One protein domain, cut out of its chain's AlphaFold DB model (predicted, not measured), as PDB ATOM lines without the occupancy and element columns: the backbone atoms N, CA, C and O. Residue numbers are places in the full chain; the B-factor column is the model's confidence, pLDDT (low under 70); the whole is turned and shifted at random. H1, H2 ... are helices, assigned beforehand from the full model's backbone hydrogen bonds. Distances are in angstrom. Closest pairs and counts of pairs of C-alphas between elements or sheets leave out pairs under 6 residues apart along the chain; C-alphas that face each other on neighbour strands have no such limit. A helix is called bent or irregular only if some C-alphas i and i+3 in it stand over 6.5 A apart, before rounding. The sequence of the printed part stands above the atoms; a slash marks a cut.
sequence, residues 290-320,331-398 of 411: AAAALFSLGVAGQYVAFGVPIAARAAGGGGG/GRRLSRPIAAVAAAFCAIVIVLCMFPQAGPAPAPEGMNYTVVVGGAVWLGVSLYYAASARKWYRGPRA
ATOM      1  N   ALA A 290     200.866 150.728 231.454       69.31
ATOM      2  CA  ALA A 290     199.771 151.607 231.852       69.31
ATOM      3  C   ALA A 290     199.899 152.991 231.197       69.31
ATOM      4  O   ALA A 290     198.963 153.459 230.555       69.31
ATOM      5  N   ALA A 291     201.075 153.622 231.266       69.56
ATOM      6  CA  ALA A 291     201.300 154.923 230.637       69.56
ATOM      7  C   ALA A 291     201.142 154.879 229.106       69.56
ATOM      8  O   ALA A 291     200.581 155.805 228.521       69.56
ATOM      9  N   ALA A 292     201.620 153.813 228.451       69.62
ATOM     10  CA  ALA A 292     201.432 153.622 227.013       69.62
ATOM     11  C   ALA A 292     199.947 153.453 226.658       69.62
ATOM     12  O   ALA A 292     199.473 154.086 225.712       69.62
ATOM     13  N   ALA A 293     199.217 152.674 227.462       75.62
ATOM     14  CA  ALA A 293     197.799 152.429 227.266       75.62
ATOM     15  C   ALA A 293     196.960 153.705 227.440       75.62
ATOM     16  O   ALA A 293     196.058 153.949 226.640       75.62
ATOM     17  N   LEU A 294     197.272 154.535 228.444       77.56
ATOM     18  CA  LEU A 294     196.599 155.817 228.680       77.56
ATOM     19  C   LEU A 294     196.824 156.816 227.547       77.56
ATOM     20  O   LEU A 294     195.893 157.514 227.152       77.56
ATOM     21  N   PHE A 295     198.044 156.868 227.013       74.56
ATOM     22  CA  PHE A 295     198.360 157.732 225.883       74.56
ATOM     23  C   PHE A 295     197.539 157.300 224.660       74.56
ATOM     24  O   PHE A 295     196.714 158.063 224.165       74.56
ATOM     25  N   SER A 296     197.659 156.038 224.241       78.88
ATOM     26  CA  SER A 296     196.898 155.494 223.109       78.88
ATOM     27  C   SER A 296     195.376 155.597 223.296       78.88
ATOM     28  O   SER A 296     194.657 155.837 222.326       78.88
ATOM     29  N   LEU A 297     194.874 155.487 224.534       82.62
ATOM     30  CA  LEU A 297     193.457 155.677 224.853       82.62
ATOM     31  C   LEU A 297     192.991 157.116 224.610       82.62
ATOM     32  O   LEU A 297     191.875 157.302 224.133       82.62
ATOM     33  N   GLY A 298     193.819 158.117 224.918       80.75
ATOM     34  CA  GLY A 298     193.487 159.526 224.690       80.75
ATOM     35  C   GLY A 298     193.186 159.812 223.220       80.75
ATOM     36  O   GLY A 298     192.141 160.375 222.900       80.75
ATOM     37  N   VAL A 299     194.049 159.331 222.321       78.81
ATOM     38  CA  VAL A 299     193.820 159.442 220.874       78.81
ATOM     39  C   VAL A 299     192.649 158.584 220.424       78.81
ATOM     40  O   VAL A 299     191.752 159.097 219.762       78.81
ATOM     41  N   ALA A 300     192.592 157.307 220.805       85.56
ATOM     42  CA  ALA A 300     191.488 156.444 220.390       85.56
ATOM     43  C   ALA A 300     190.125 157.022 220.813       85.56
ATOM     44  O   ALA A 300     189.199 157.071 220.005       85.56
ATOM     45  N   GLY A 301     190.014 157.529 222.044       84.50
ATOM     46  CA  GLY A 301     188.802 158.164 222.555       84.50
ATOM     47  C   GLY A 301     188.400 159.409 221.771       84.50
ATOM     48  O   GLY A 301     187.222 159.595 221.462       84.50
ATOM     49  N   GLN A 302     189.379 160.218 221.381       81.19
ATOM     50  CA  GLN A 302     189.159 161.398 220.560       81.19
ATOM     51  C   GLN A 302     188.660 161.043 219.149       81.19
ATOM     52  O   GLN A 302     187.665 161.599 218.689       81.19
ATOM     53  N   TYR A 303     189.269 160.053 218.491       85.88
ATOM     54  CA  TYR A 303     188.811 159.596 217.174       85.88
ATOM     55  C   TYR A 303     187.461 158.868 217.227       85.88
ATOM     56  O   TYR A 303     186.726 158.909 216.243       85.88
ATOM     57  N   VAL A 304     187.072 158.269 218.360       86.00
ATOM     58  CA  VAL A 304     185.687 157.804 218.566       86.00
ATOM     59  C   VAL A 304     184.732 158.997 218.649       86.00
ATOM     60  O   VAL A 304     183.708 159.001 217.966       86.00
ATOM     61  N   ALA A 305     185.073 160.030 219.427       82.06
ATOM     62  CA  ALA A 305     184.252 161.235 219.546       82.06
ATOM     63  C   ALA A 305     184.042 161.943 218.194       82.06
ATOM     64  O   ALA A 305     182.957 162.468 217.947       82.06
ATOM     65  N   PHE A 306     185.032 161.896 217.295       82.25
ATOM     66  CA  PHE A 306     184.923 162.415 215.925       82.25
ATOM     67  C   PHE A 306     184.198 161.454 214.984       82.25
ATOM     68  O   PHE A 306     183.315 161.850 214.224       82.25
ATOM     69  N   GLY A 307     184.558 160.175 215.041       84.75
ATOM     70  CA  GLY A 307     184.069 159.150 214.133       84.75
ATOM     71  C   GLY A 307     182.575 158.901 214.282       84.75
ATOM     72  O   GLY A 307     181.890 158.767 213.274       84.75
ATOM     73  N   VAL A 308     182.039 158.901 215.507       85.38
ATOM     74  CA  VAL A 308     180.618 158.614 215.774       85.38
ATOM     75  C   VAL A 308     179.661 159.595 215.073       85.38
ATOM     76  O   VAL A 308     178.807 159.124 214.317       85.38
ATOM     77  N   PRO A 309     179.758 160.930 215.242       81.38
ATOM     78  CA  PRO A 309     178.866 161.860 214.545       81.38
ATOM     79  C   PRO A 309     179.076 161.860 213.023       81.38
ATOM     80  O   PRO A 309     178.105 161.989 212.274       81.38
ATOM     81  N   ILE A 310     180.313 161.670 212.545       84.06
ATOM     82  CA  ILE A 310     180.616 161.581 211.108       84.06
ATOM     83  C   ILE A 310     179.986 160.319 210.502       84.06
ATOM     84  O   ILE A 310     179.319 160.400 209.468       84.06
ATOM     85  N   ALA A 311     180.137 159.171 211.163       86.44
ATOM     86  CA  ALA A 311     179.559 157.899 210.749       86.44
ATOM     87  C   ALA A 311     178.029 157.943 210.792       86.44
ATOM     88  O   ALA A 311     177.382 157.523 209.835       86.44
ATOM     89  N   ALA A 312     177.441 158.529 211.842       83.75
ATOM     90  CA  ALA A 312     175.998 158.731 211.930       83.75
ATOM     91  C   ALA A 312     175.478 159.562 210.747       83.75
ATOM     92  O   ALA A 312     174.476 159.199 210.132       83.75
ATOM     93  N   ARG A 313     176.189 160.631 210.365       78.12
ATOM     94  CA  ARG A 313     175.864 161.436 209.177       78.12
ATOM     95  C   ARG A 313     176.036 160.655 207.870       78.12
ATOM     96  O   ARG A 313     175.195 160.775 206.976       78.12
ATOM     97  N   ALA A 314     177.103 159.866 207.739       81.81
ATOM     98  CA  ALA A 314     177.361 159.041 206.559       81.81
ATOM     99  C   ALA A 314     176.285 157.957 206.369       81.81
ATOM    100  O   ALA A 314     175.805 157.765 205.252       81.81
ATOM    101  N   ALA A 315     175.827 157.341 207.465       81.25
ATOM    102  CA  ALA A 315     174.760 156.337 207.505       81.25
ATOM    103  C   ALA A 315     173.348 156.909 207.254       81.25
ATOM    104  O   ALA A 315     172.359 156.184 207.314       81.25
ATOM    105  N   GLY A 316     173.228 158.210 206.972       70.62
ATOM    106  CA  GLY A 316     171.951 158.860 206.678       70.62
ATOM    107  C   GLY A 316     171.260 159.488 207.888       70.62
ATOM    108  O   GLY A 316     170.156 160.014 207.739       70.62
ATOM    109  N   GLY A 317     171.907 159.517 209.056       62.06
ATOM    110  CA  GLY A 317     171.477 160.307 210.206       62.06
ATOM    111  C   GLY A 317     171.389 161.788 209.835       62.06
ATOM    112  O   GLY A 317     172.384 162.418 209.482       62.06
ATOM    113  N   GLY A 318     170.169 162.333 209.867       55.91
ATOM    114  CA  GLY A 318     169.863 163.688 209.395       55.91
ATOM    115  C   GLY A 318     169.340 163.775 207.954       55.91
ATOM    116  O   GLY A 318     169.118 164.878 207.470       55.91
ATOM    117  N   GLY A 319     169.107 162.657 207.258       48.75
ATOM    118  CA  GLY A 319     168.433 162.659 205.955       48.75
ATOM    119  C   GLY A 319     167.034 163.298 206.011       48.75
ATOM    120  O   GLY A 319     166.273 163.039 206.940       48.75
ATOM    121  N   GLY A 320     166.714 164.138 205.018       60.12
ATOM    122  CA  GLY A 320     165.467 164.920 204.939       60.12
ATOM    123  C   GLY A 320     165.613 166.348 205.482       60.12
ATOM    124  O   GLY A 320     166.702 166.920 205.423       60.12
ATOM    125  N   GLY A 331     178.020 169.882 198.725       74.12
ATOM    126  CA  GLY A 331     176.920 169.284 197.978       74.12
ATOM    127  C   GLY A 331     176.517 167.897 198.491       74.12
ATOM    128  O   GLY A 331     177.264 167.190 199.169       74.12
ATOM    129  N   ARG A 332     175.296 167.473 198.143       68.69
ATOM    130  CA  ARG A 332     174.710 166.202 198.622       68.69
ATOM    131  C   ARG A 332     175.442 164.967 198.095       68.69
ATOM    132  O   ARG A 332     175.470 163.946 198.777       68.69
ATOM    133  N   ARG A 333     176.038 165.070 196.905       75.19
ATOM    134  CA  ARG A 333     176.735 163.963 196.236       75.19
ATOM    135  C   ARG A 333     178.133 163.718 196.802       75.19
ATOM    136  O   ARG A 333     178.502 162.563 196.950       75.19
ATOM    137  N   LEU A 334     178.868 164.770 197.170       81.88
ATOM    138  CA  LEU A 334     180.243 164.646 197.663       81.88
ATOM    139  C   LEU A 334     180.327 164.616 199.200       81.88
ATOM    140  O   LEU A 334     181.203 163.956 199.754       81.88
ATOM    141  N   SER A 335     179.376 165.233 199.916       80.56
ATOM    142  CA  SER A 335     179.381 165.243 201.388       80.56
ATOM    143  C   SER A 335     179.298 163.846 202.014       80.56
ATOM    144  O   SER A 335     179.870 163.648 203.085       80.56
ATOM    145  N   ARG A 336     178.586 162.893 201.396       81.25
ATOM    146  CA  ARG A 336     178.434 161.524 201.924       81.25
ATOM    147  C   ARG A 336     179.691 160.667 201.728       81.25
ATOM    148  O   ARG A 336     180.153 160.126 202.728       81.25
ATOM    149  N   PRO A 337     180.287 160.581 200.521       87.56
ATOM    150  CA  PRO A 337     181.569 159.908 200.325       87.56
ATOM    151  C   PRO A 337     182.682 160.470 201.211       87.56
ATOM    152  O   PRO A 337     183.378 159.695 201.855       87.56
ATOM    153  N   ILE A 338     182.800 161.801 201.326       87.50
ATOM    154  CA  ILE A 338     183.801 162.426 202.207       87.50
ATOM    155  C   ILE A 338     183.599 161.977 203.660       87.50
ATOM    156  O   ILE A 338     184.556 161.583 204.321       87.50
ATOM    157  N   ALA A 339     182.355 161.996 204.153       86.19
ATOM    158  CA  ALA A 339     182.052 161.549 205.509       86.19
ATOM    159  C   ALA A 339     182.340 160.051 205.705       86.19
ATOM    160  O   ALA A 339     182.878 159.667 206.739       86.19
ATOM    161  N   ALA A 340     182.033 159.208 204.715       88.19
ATOM    162  CA  ALA A 340     182.323 157.778 204.773       88.19
ATOM    163  C   ALA A 340     183.835 157.501 204.822       88.19
ATOM    164  O   ALA A 340     184.284 156.729 205.666       88.19
ATOM    165  N   VAL A 341     184.624 158.177 203.981       90.62
ATOM    166  CA  VAL A 341     186.092 158.067 203.981       90.62
ATOM    167  C   VAL A 341     186.675 158.558 205.308       90.62
ATOM    168  O   VAL A 341     187.521 157.882 205.888       90.62
ATOM    169  N   ALA A 342     186.189 159.683 205.838       88.25
ATOM    170  CA  ALA A 342     186.630 160.202 207.132       88.25
ATOM    171  C   ALA A 342     186.288 159.248 208.291       88.25
ATOM    172  O   ALA A 342     187.130 159.005 209.155       88.25
ATOM    173  N   ALA A 343     185.084 158.664 208.298       89.94
ATOM    174  CA  ALA A 343     184.684 157.671 209.296       89.94
ATOM    175  C   ALA A 343     185.527 156.389 209.200       89.94
ATOM    176  O   ALA A 343     185.978 155.877 210.224       89.94
ATOM    177  N   ALA A 344     185.790 155.904 207.982       91.19
ATOM    178  CA  ALA A 344     186.661 154.755 207.749       91.19
ATOM    179  C   ALA A 344     188.092 155.034 208.231       91.19
ATOM    180  O   ALA A 344     188.679 154.203 208.921       91.19
ATOM    181  N   PHE A 345     188.626 156.226 207.954       88.94
ATOM    182  CA  PHE A 345     189.932 156.639 208.462       88.94
ATOM    183  C   PHE A 345     189.959 156.686 209.995       88.94
ATOM    184  O   PHE A 345     190.874 156.132 210.599       88.94
ATOM    185  N   CYS A 346     188.933 157.249 210.646       89.12
ATOM    186  CA  CYS A 346     188.832 157.233 212.111       89.12
ATOM    187  C   CYS A 346     188.823 155.800 212.667       89.12
ATOM    188  O   CYS A 346     189.502 155.524 213.655       89.12
ATOM    189  N   ALA A 347     188.106 154.873 212.023       90.00
ATOM    190  CA  ALA A 347     188.083 153.466 212.418       90.00
ATOM    191  C   ALA A 347     189.465 152.805 212.285       90.00
ATOM    192  O   ALA A 347     189.910 152.126 213.213       90.00
ATOM    193  N   ILE A 348     190.173 153.061 211.178       89.50
ATOM    194  CA  ILE A 348     191.552 152.596 210.973       89.50
ATOM    195  C   ILE A 348     192.449 153.128 212.093       89.50
ATOM    196  O   ILE A 348     193.151 152.351 212.730       89.50
ATOM    197  N   VAL A 349     192.384 154.425 212.395       86.06
ATOM    198  CA  VAL A 349     193.183 155.055 213.457       86.06
ATOM    199  C   VAL A 349     192.927 154.426 214.827       86.06
ATOM    200  O   VAL A 349     193.882 154.141 215.554       86.06
ATOM    201  N   ILE A 350     191.664 154.177 215.182       88.06
ATOM    202  CA  ILE A 350     191.308 153.528 216.451       88.06
ATOM    203  C   ILE A 350     191.977 152.155 216.538       88.06
ATOM    204  O   ILE A 350     192.610 151.855 217.548       88.06
ATOM    205  N   VAL A 351     191.896 151.363 215.468       87.88
ATOM    206  CA  VAL A 351     192.532 150.043 215.376       87.88
ATOM    207  C   VAL A 351     194.055 150.159 215.492       87.88
ATOM    208  O   VAL A 351     194.653 149.447 216.295       87.88
ATOM    209  N   LEU A 352     194.679 151.115 214.794       83.25
ATOM    210  CA  LEU A 352     196.121 151.378 214.869       83.25
ATOM    211  C   LEU A 352     196.599 151.708 216.290       83.25
ATOM    212  O   LEU A 352     197.659 151.245 216.709       83.25
ATOM    213  N   CYS A 353     195.804 152.450 217.062       82.31
ATOM    214  CA  CYS A 353     196.134 152.795 218.445       82.31
ATOM    215  C   CYS A 353     196.083 151.594 219.407       82.31
ATOM    216  O   CYS A 353     196.612 151.692 220.516       82.31
ATOM    217  N   MET A 354     195.467 150.474 219.007       84.00
ATOM    218  CA  MET A 354     195.409 149.250 219.816       84.00
ATOM    219  C   MET A 354     196.632 148.348 219.626       84.00
ATOM    220  O   MET A 354     196.859 147.462 220.451       84.00
ATOM    221  N   PHE A 355     197.436 148.554 218.576       80.06
ATOM    222  CA  PHE A 355     198.575 147.681 218.305       80.06
ATOM    223  C   PHE A 355     199.683 147.816 219.359       80.06
ATOM    224  O   PHE A 355     199.924 148.911 219.890       80.06
ATOM    225  N   PRO A 356     200.380 146.709 219.674       76.44
ATOM    226  CA  PRO A 356     201.576 146.749 220.493       76.44
ATOM    227  C   PRO A 356     202.722 147.421 219.741       76.44
ATOM    228  O   PRO A 356     202.894 147.275 218.534       76.44
ATOM    229  N   GLN A 357     203.534 148.168 220.481       66.38
ATOM    230  CA  GLN A 357     204.570 149.022 219.895       66.38
ATOM    231  C   GLN A 357     205.945 148.362 219.862       66.38
ATOM    232  O   GLN A 357     206.819 148.802 219.123       66.38
ATOM    233  N   ALA A 358     206.122 147.295 220.642       64.62
ATOM    234  CA  ALA A 358     207.333 146.486 220.641       64.62
ATOM    235  C   ALA A 358     207.432 145.545 219.422       64.62
ATOM    236  O   ALA A 358     208.470 144.922 219.233       64.62
ATOM    237  N   GLY A 359     206.384 145.456 218.594       68.94
ATOM    238  CA  GLY A 359     206.299 144.529 217.464       68.94
ATOM    239  C   GLY A 359     205.330 143.365 217.721       68.94
ATOM    240  O   GLY A 359     204.502 143.441 218.635       68.94
ATOM    241  N   PRO A 360     205.391 142.302 216.898       69.75
ATOM    242  CA  PRO A 360     204.514 141.147 217.025       69.75
ATOM    243  C   PRO A 360     204.884 140.326 218.269       69.75
ATOM    244  O   PRO A 360     206.048 140.270 218.650       69.75
ATOM    245  N   ALA A 361     203.889 139.679 218.882       74.75
ATOM    246  CA  ALA A 361     204.042 138.846 220.084       74.75
ATOM    247  C   ALA A 361     204.743 139.552 221.276       74.75
ATOM    248  O   ALA A 361     205.787 139.095 221.747       74.75
ATOM    249  N   PRO A 362     204.187 140.666 221.794       74.62
ATOM    250  CA  PRO A 362     204.760 141.350 222.950       74.62
ATOM    251  C   PRO A 362     204.662 140.491 224.219       74.62
ATOM    252  O   PRO A 362     203.647 139.845 224.478       74.62
ATOM    253  N   ALA A 363     205.688 140.563 225.070       74.19
ATOM    254  CA  ALA A 363     205.581 140.102 226.453       74.19
ATOM    255  C   ALA A 363     204.509 140.919 227.213       74.19
ATOM    256  O   ALA A 363     204.242 142.064 226.831       74.19
ATOM    257  N   PRO A 364     203.934 140.406 228.319       72.62
ATOM    258  CA  PRO A 364     202.895 141.108 229.085       72.62
ATOM    259  C   PRO A 364     203.272 142.537 229.499       72.62
ATOM    260  O   PRO A 364     202.414 143.410 229.566       72.62
ATOM    261  N   GLU A 365     204.554 142.800 229.732       65.88
ATOM    262  CA  GLU A 365     205.088 144.118 230.102       65.88
ATOM    263  C   GLU A 365     205.156 145.103 228.920       65.88
ATOM    264  O   GLU A 365     205.125 146.317 229.119       65.88
ATOM    265  N   GLY A 366     205.251 144.588 227.690       66.75
ATOM    266  CA  GLY A 366     205.313 145.359 226.444       66.75
ATOM    267  C   GLY A 366     203.983 145.428 225.688       66.75
ATOM    268  O   GLY A 366     203.923 146.018 224.605       66.75
ATOM    269  N   MET A 367     202.930 144.814 226.232       74.38
ATOM    270  CA  MET A 367     201.606 144.778 225.622       74.38
ATOM    271  C   MET A 367     200.903 146.132 225.749       74.38
ATOM    272  O   MET A 367     200.981 146.819 226.770       74.38
ATOM    273  N   ASN A 368     200.179 146.512 224.699       79.00
ATOM    274  CA  ASN A 368     199.341 147.698 224.725       79.00
ATOM    275  C   ASN A 368     197.944 147.342 225.265       79.00
ATOM    276  O   ASN A 368     197.093 146.829 224.541       79.00
ATOM    277  N   TYR A 369     197.695 147.631 226.544       81.44
ATOM    278  CA  TYR A 369     196.419 147.321 227.206       81.44
ATOM    279  C   TYR A 369     195.280 148.304 226.885       81.44
ATOM    280  O   TYR A 369     194.218 148.223 227.509       81.44
ATOM    281  N   THR A 370     195.439 149.218 225.918       83.88
ATOM    282  CA  THR A 370     194.379 150.174 225.546       83.88
ATOM    283  C   THR A 370     193.074 149.489 225.167       83.88
ATOM    284  O   THR A 370     192.021 149.993 225.539       83.88
ATOM    285  N   VAL A 371     193.115 148.338 224.489       84.31
ATOM    286  CA  VAL A 371     191.892 147.615 224.105       84.31
ATOM    287  C   VAL A 371     191.075 147.185 225.326       84.31
ATOM    288  O   VAL A 371     189.855 147.327 225.334       84.31
ATOM    289  N   VAL A 372     191.746 146.743 226.394       84.12
ATOM    290  CA  VAL A 372     191.102 146.291 227.633       84.12
ATOM    291  C   VAL A 372     190.565 147.484 228.414       84.12
ATOM    292  O   VAL A 372     189.388 147.516 228.770       84.12
ATOM    293  N   VAL A 373     191.412 148.493 228.645       81.44
ATOM    294  CA  VAL A 373     191.033 149.687 229.414       81.44
ATOM    295  C   VAL A 373     189.936 150.466 228.691       81.44
ATOM    296  O   VAL A 373     188.923 150.821 229.289       81.44
ATOM    297  N   GLY A 374     190.107 150.690 227.389       82.88
ATOM    298  CA  GLY A 374     189.118 151.341 226.543       82.88
ATOM    299  C   GLY A 374     187.818 150.553 226.498       82.88
ATOM    300  O   GLY A 374     186.767 151.124 226.769       82.88
ATOM    301  N   GLY A 375     187.878 149.245 226.234       83.62
ATOM    302  CA  GLY A 375     186.700 148.376 226.225       83.62
ATOM    303  C   GLY A 375     185.905 148.445 227.530       83.62
ATOM    304  O   GLY A 375     184.690 148.624 227.491       83.62
ATOM    305  N   ALA A 376     186.583 148.402 228.680       85.56
ATOM    306  CA  ALA A 376     185.945 148.534 229.989       85.56
ATOM    307  C   ALA A 376     185.270 149.903 230.184       85.56
ATOM    308  O   ALA A 376     184.139 149.966 230.668       85.56
ATOM    309  N   VAL A 377     185.921 150.998 229.771       83.75
ATOM    310  CA  VAL A 377     185.349 152.353 229.851       83.75
ATOM    311  C   VAL A 377     184.118 152.481 228.954       83.75
ATOM    312  O   VAL A 377     183.070 152.934 229.413       83.75
ATOM    313  N   TRP A 378     184.208 152.051 227.694       81.75
ATOM    314  CA  TRP A 378     183.093 152.121 226.745       81.75
ATOM    315  C   TRP A 378     181.914 151.260 227.181       81.75
ATOM    316  O   TRP A 378     180.768 151.714 227.117       81.75
ATOM    317  N   LEU A 379     182.184 150.051 227.671       85.88
ATOM    318  CA  LEU A 379     181.161 149.179 228.228       85.88
ATOM    319  C   LEU A 379     180.508 149.831 229.452       85.88
ATOM    320  O   LEU A 379     179.285 149.913 229.512       85.88
ATOM    321  N   GLY A 380     181.303 150.366 230.383       85.12
ATOM    322  CA  GLY A 380     180.805 151.041 231.581       85.12
ATOM    323  C   GLY A 380     179.913 152.244 231.265       85.12
ATOM    324  O   GLY A 380     178.821 152.366 231.820       85.12
ATOM    325  N   VAL A 381     180.323 153.099 230.323       82.88
ATOM    326  CA  VAL A 381     179.516 154.246 229.870       82.88
ATOM    327  C   VAL A 381     178.241 153.780 229.164       82.88
ATOM    328  O   VAL A 381     177.171 154.336 229.409       82.88
ATOM    329  N   SER A 382     178.323 152.740 228.333       84.62
ATOM    330  CA  SER A 382     177.160 152.187 227.625       84.62
ATOM    331  C   SER A 382     176.146 151.575 228.591       84.62
ATOM    332  O   SER A 382     174.947 151.824 228.466       84.62
ATOM    333  N   LEU A 383     176.617 150.839 229.600       88.50
ATOM    334  CA  LEU A 383     175.789 150.285 230.671       88.50
ATOM    335  C   LEU A 383     175.155 151.394 231.515       88.50
ATOM    336  O   LEU A 383     173.953 151.354 231.773       88.50
ATOM    337  N   TYR A 384     175.921 152.421 231.889       83.50
ATOM    338  CA  TYR A 384     175.399 153.588 232.601       83.50
ATOM    339  C   TYR A 384     174.306 154.310 231.800       83.50
ATOM    340  O   TYR A 384     173.252 154.667 232.343       83.50
ATOM    341  N   TYR A 385     174.527 154.481 230.495       83.56
ATOM    342  CA  TYR A 385     173.542 155.068 229.599       83.56
ATOM    343  C   TYR A 385     172.278 154.211 229.507       83.56
ATOM    344  O   TYR A 385     171.173 154.733 229.673       83.56
ATOM    345  N   ALA A 386     172.430 152.899 229.321       86.44
ATOM    346  CA  ALA A 386     171.320 151.958 229.224       86.44
ATOM    347  C   ALA A 386     170.506 151.854 230.527       86.44
ATOM    348  O   ALA A 386     169.275 151.825 230.475       86.44
ATOM    349  N   ALA A 387     171.163 151.834 231.687       87.12
ATOM    350  CA  ALA A 387     170.512 151.662 232.984       87.12
ATOM    351  C   ALA A 387     169.843 152.949 233.502       87.12
ATOM    352  O   ALA A 387     168.735 152.905 234.058       87.12
ATOM    353  N   SER A 388     170.503 154.100 233.317       83.12
ATOM    354  CA  SER A 388     170.107 155.369 233.936       83.12
ATOM    355  C   SER A 388     170.044 156.526 232.941       83.12
ATOM    356  O   SER A 388     168.971 157.109 232.774       83.12
ATOM    357  N   ALA A 389     171.145 156.858 232.255       80.00
ATOM    358  CA  ALA A 389     171.251 158.153 231.573       80.00
ATOM    359  C   ALA A 389     170.220 158.355 230.451       80.00
ATOM    360  O   ALA A 389     169.715 159.465 230.291       80.00
ATOM    361  N   ARG A 390     169.795 157.290 229.753       81.19
ATOM    362  CA  ARG A 390     168.725 157.354 228.736       81.19
ATOM    363  C   ARG A 390     167.383 157.879 229.263       81.19
ATOM    364  O   ARG A 390     166.554 158.306 228.469       81.19
ATOM    365  N   LYS A 391     167.140 157.801 230.578       82.12
ATOM    366  CA  LYS A 391     165.864 158.189 231.203       82.12
ATOM    367  C   LYS A 391     165.780 159.692 231.482       82.12
ATOM    368  O   LYS A 391     164.682 160.236 231.520       82.12
ATOM    369  N   TRP A 392     166.915 160.365 231.677       79.56
ATOM    370  CA  TRP A 392     166.949 161.759 232.146       79.56
ATOM    371  C   TRP A 392     167.857 162.687 231.323       79.56
ATOM    372  O   TRP A 392     167.617 163.898 231.304       79.56
ATOM    373  N   TYR A 393     168.857 162.167 230.603       75.69
ATOM    374  CA  TYR A 393     169.739 162.974 229.761       75.69
ATOM    375  C   TYR A 393     169.059 163.311 228.428       75.69
ATOM    376  O   TYR A 393     168.770 162.433 227.619       75.69
ATOM    377  N   ARG A 394     168.803 164.603 228.190       66.00
ATOM    378  CA  ARG A 394     168.085 165.100 226.997       66.00
ATOM    379  C   ARG A 394     168.997 165.702 225.918       66.00
ATOM    380  O   ARG A 394     168.496 166.333 224.993       66.00
ATOM    381  N   GLY A 395     170.312 165.502 226.025       66.25
ATOM    382  CA  GLY A 395     171.294 166.063 225.094       66.25
ATOM    383  C   GLY A 395     171.536 167.571 225.270       66.25
ATOM    384  O   GLY A 395     171.020 168.174 226.218       66.25
ATOM    385  N   PRO A 396     172.328 168.189 224.372       58.16
ATOM    386  CA  PRO A 396     172.677 169.605 224.440       58.16
ATOM    387  C   PRO A 396     171.429 170.483 224.321       58.16
ATOM    388  O   PRO A 396     170.723 170.457 223.311       58.16
ATOM    389  N   ARG A 397     171.142 171.279 225.354       54.75
ATOM    390  CA  ARG A 397     170.016 172.218 225.324       54.75
ATOM    391  C   ARG A 397     170.471 173.503 224.643       54.75
ATOM    392  O   ARG A 397     171.272 174.249 225.197       54.75
ATOM    393  N   ALA A 398     169.956 173.770 223.446       47.47
ATOM    394  CA  ALA A 398     170.172 175.049 222.781       47.47
ATOM    395  C   ALA A 398     169.479 176.164 223.585       47.47
ATOM    396  O   ALA A 398     168.252 176.248 223.610       47.47
TER     397      ALA A 398
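What this domain is: This is residues 290 to 320 and 331 to 398 of the 411 residues of an uncharacterized protein of Gaeumannomyces tritici (strain R3-111a-1) (UniProt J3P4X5). Two long helices, H1 and H2, lie side by side and run opposite ways, and a third, H3, starts beside the early part of H1 and the last residues of H2 and slants away from that pair as the other arm of an open V. A long loop, residues 355 to 369, lies at the narrow end of the V and joins H2 to H3. The printed part has 99 residues with three named helices, in the order H1, H2, H3, and no named strand; the class is all helix. The whole is loose, with a radius of gyration of the C-alphas of 16.8 A, and flat, spanning 52 by 37 by 19 A.

Where its parts are: H1 is residues 290 to 314, 34.6 A from first to last C-alpha, beginning at C-alpha 290 at (199.771, 151.607, 231.852). It has a kink of 29 degrees near residue 308, and it is neither bent nor irregular, but only just: C-alphas 306 and 309 are 6.2 A apart. H2 is residues 331 to 354, 34.9 A long, beginning at C-alpha 331 at (176.920, 169.284, 197.978); it too is neither bent nor irregular, but only just, with C-alphas 333 and 336 6.4 A apart. H3 is residues 370 to 392, 30.5 A long, and ends at C-alpha 392 at (166.949, 161.759, 232.146). H3 has a kink of 50 degrees near residue 386 and is irregular, with C-alphas 387 and 390 7.3 A apart.

How they stand to each other: H1 and H2 touch, with 35 pairs of C-alphas within 8 A; the closest C-alphas are those of Ala 300 and Ile 350, 4.9 A apart. They run opposite ways at a shallow tilt of 19 degrees. H1 touches H3 with residues 292 to 301 alone, and H3 touches H1 with residues 370 to 374 alone; the closest C-alphas, of Ala 293 and Thr 370, are 4.4 A apart. These two run the same way at a steep tilt of 50 degrees. H2 and H3 only just touch, with 3 pairs of C-alphas within 8 A, through residues 353 to 354 and 370 to 371 alone. Their closest C-alphas are those of Met 354 and Val 371, 5.8 A apart, and they run opposite ways at a steep tilt of 54 degrees. The helix packing is mostly crossed, but only just, with 1 of the 3 touching pairs at a shallow tilt. The O i to N i+4 pairs within hydrogen-bond range are 20 of 21 in H1, 18 of 20 in H2 and 16 of 19 in H3.

The domain as a whole: The two C-alphas farthest apart are those of Gly 320 and Ala 363, 51.8 A. Residues 321 to 330 are not printed, and C-alphas 320 and 331 are 14.1 A apart across this cut, which falls in the link from H1 to H2. The link from H2 to H3 is long, with 15 residues. The mean pLDDT of the printed part is 78.9; it is under 70 at residues 290 to 292, 317 to 320, 332, 357 to 360, 365 to 366 and 394 to 398.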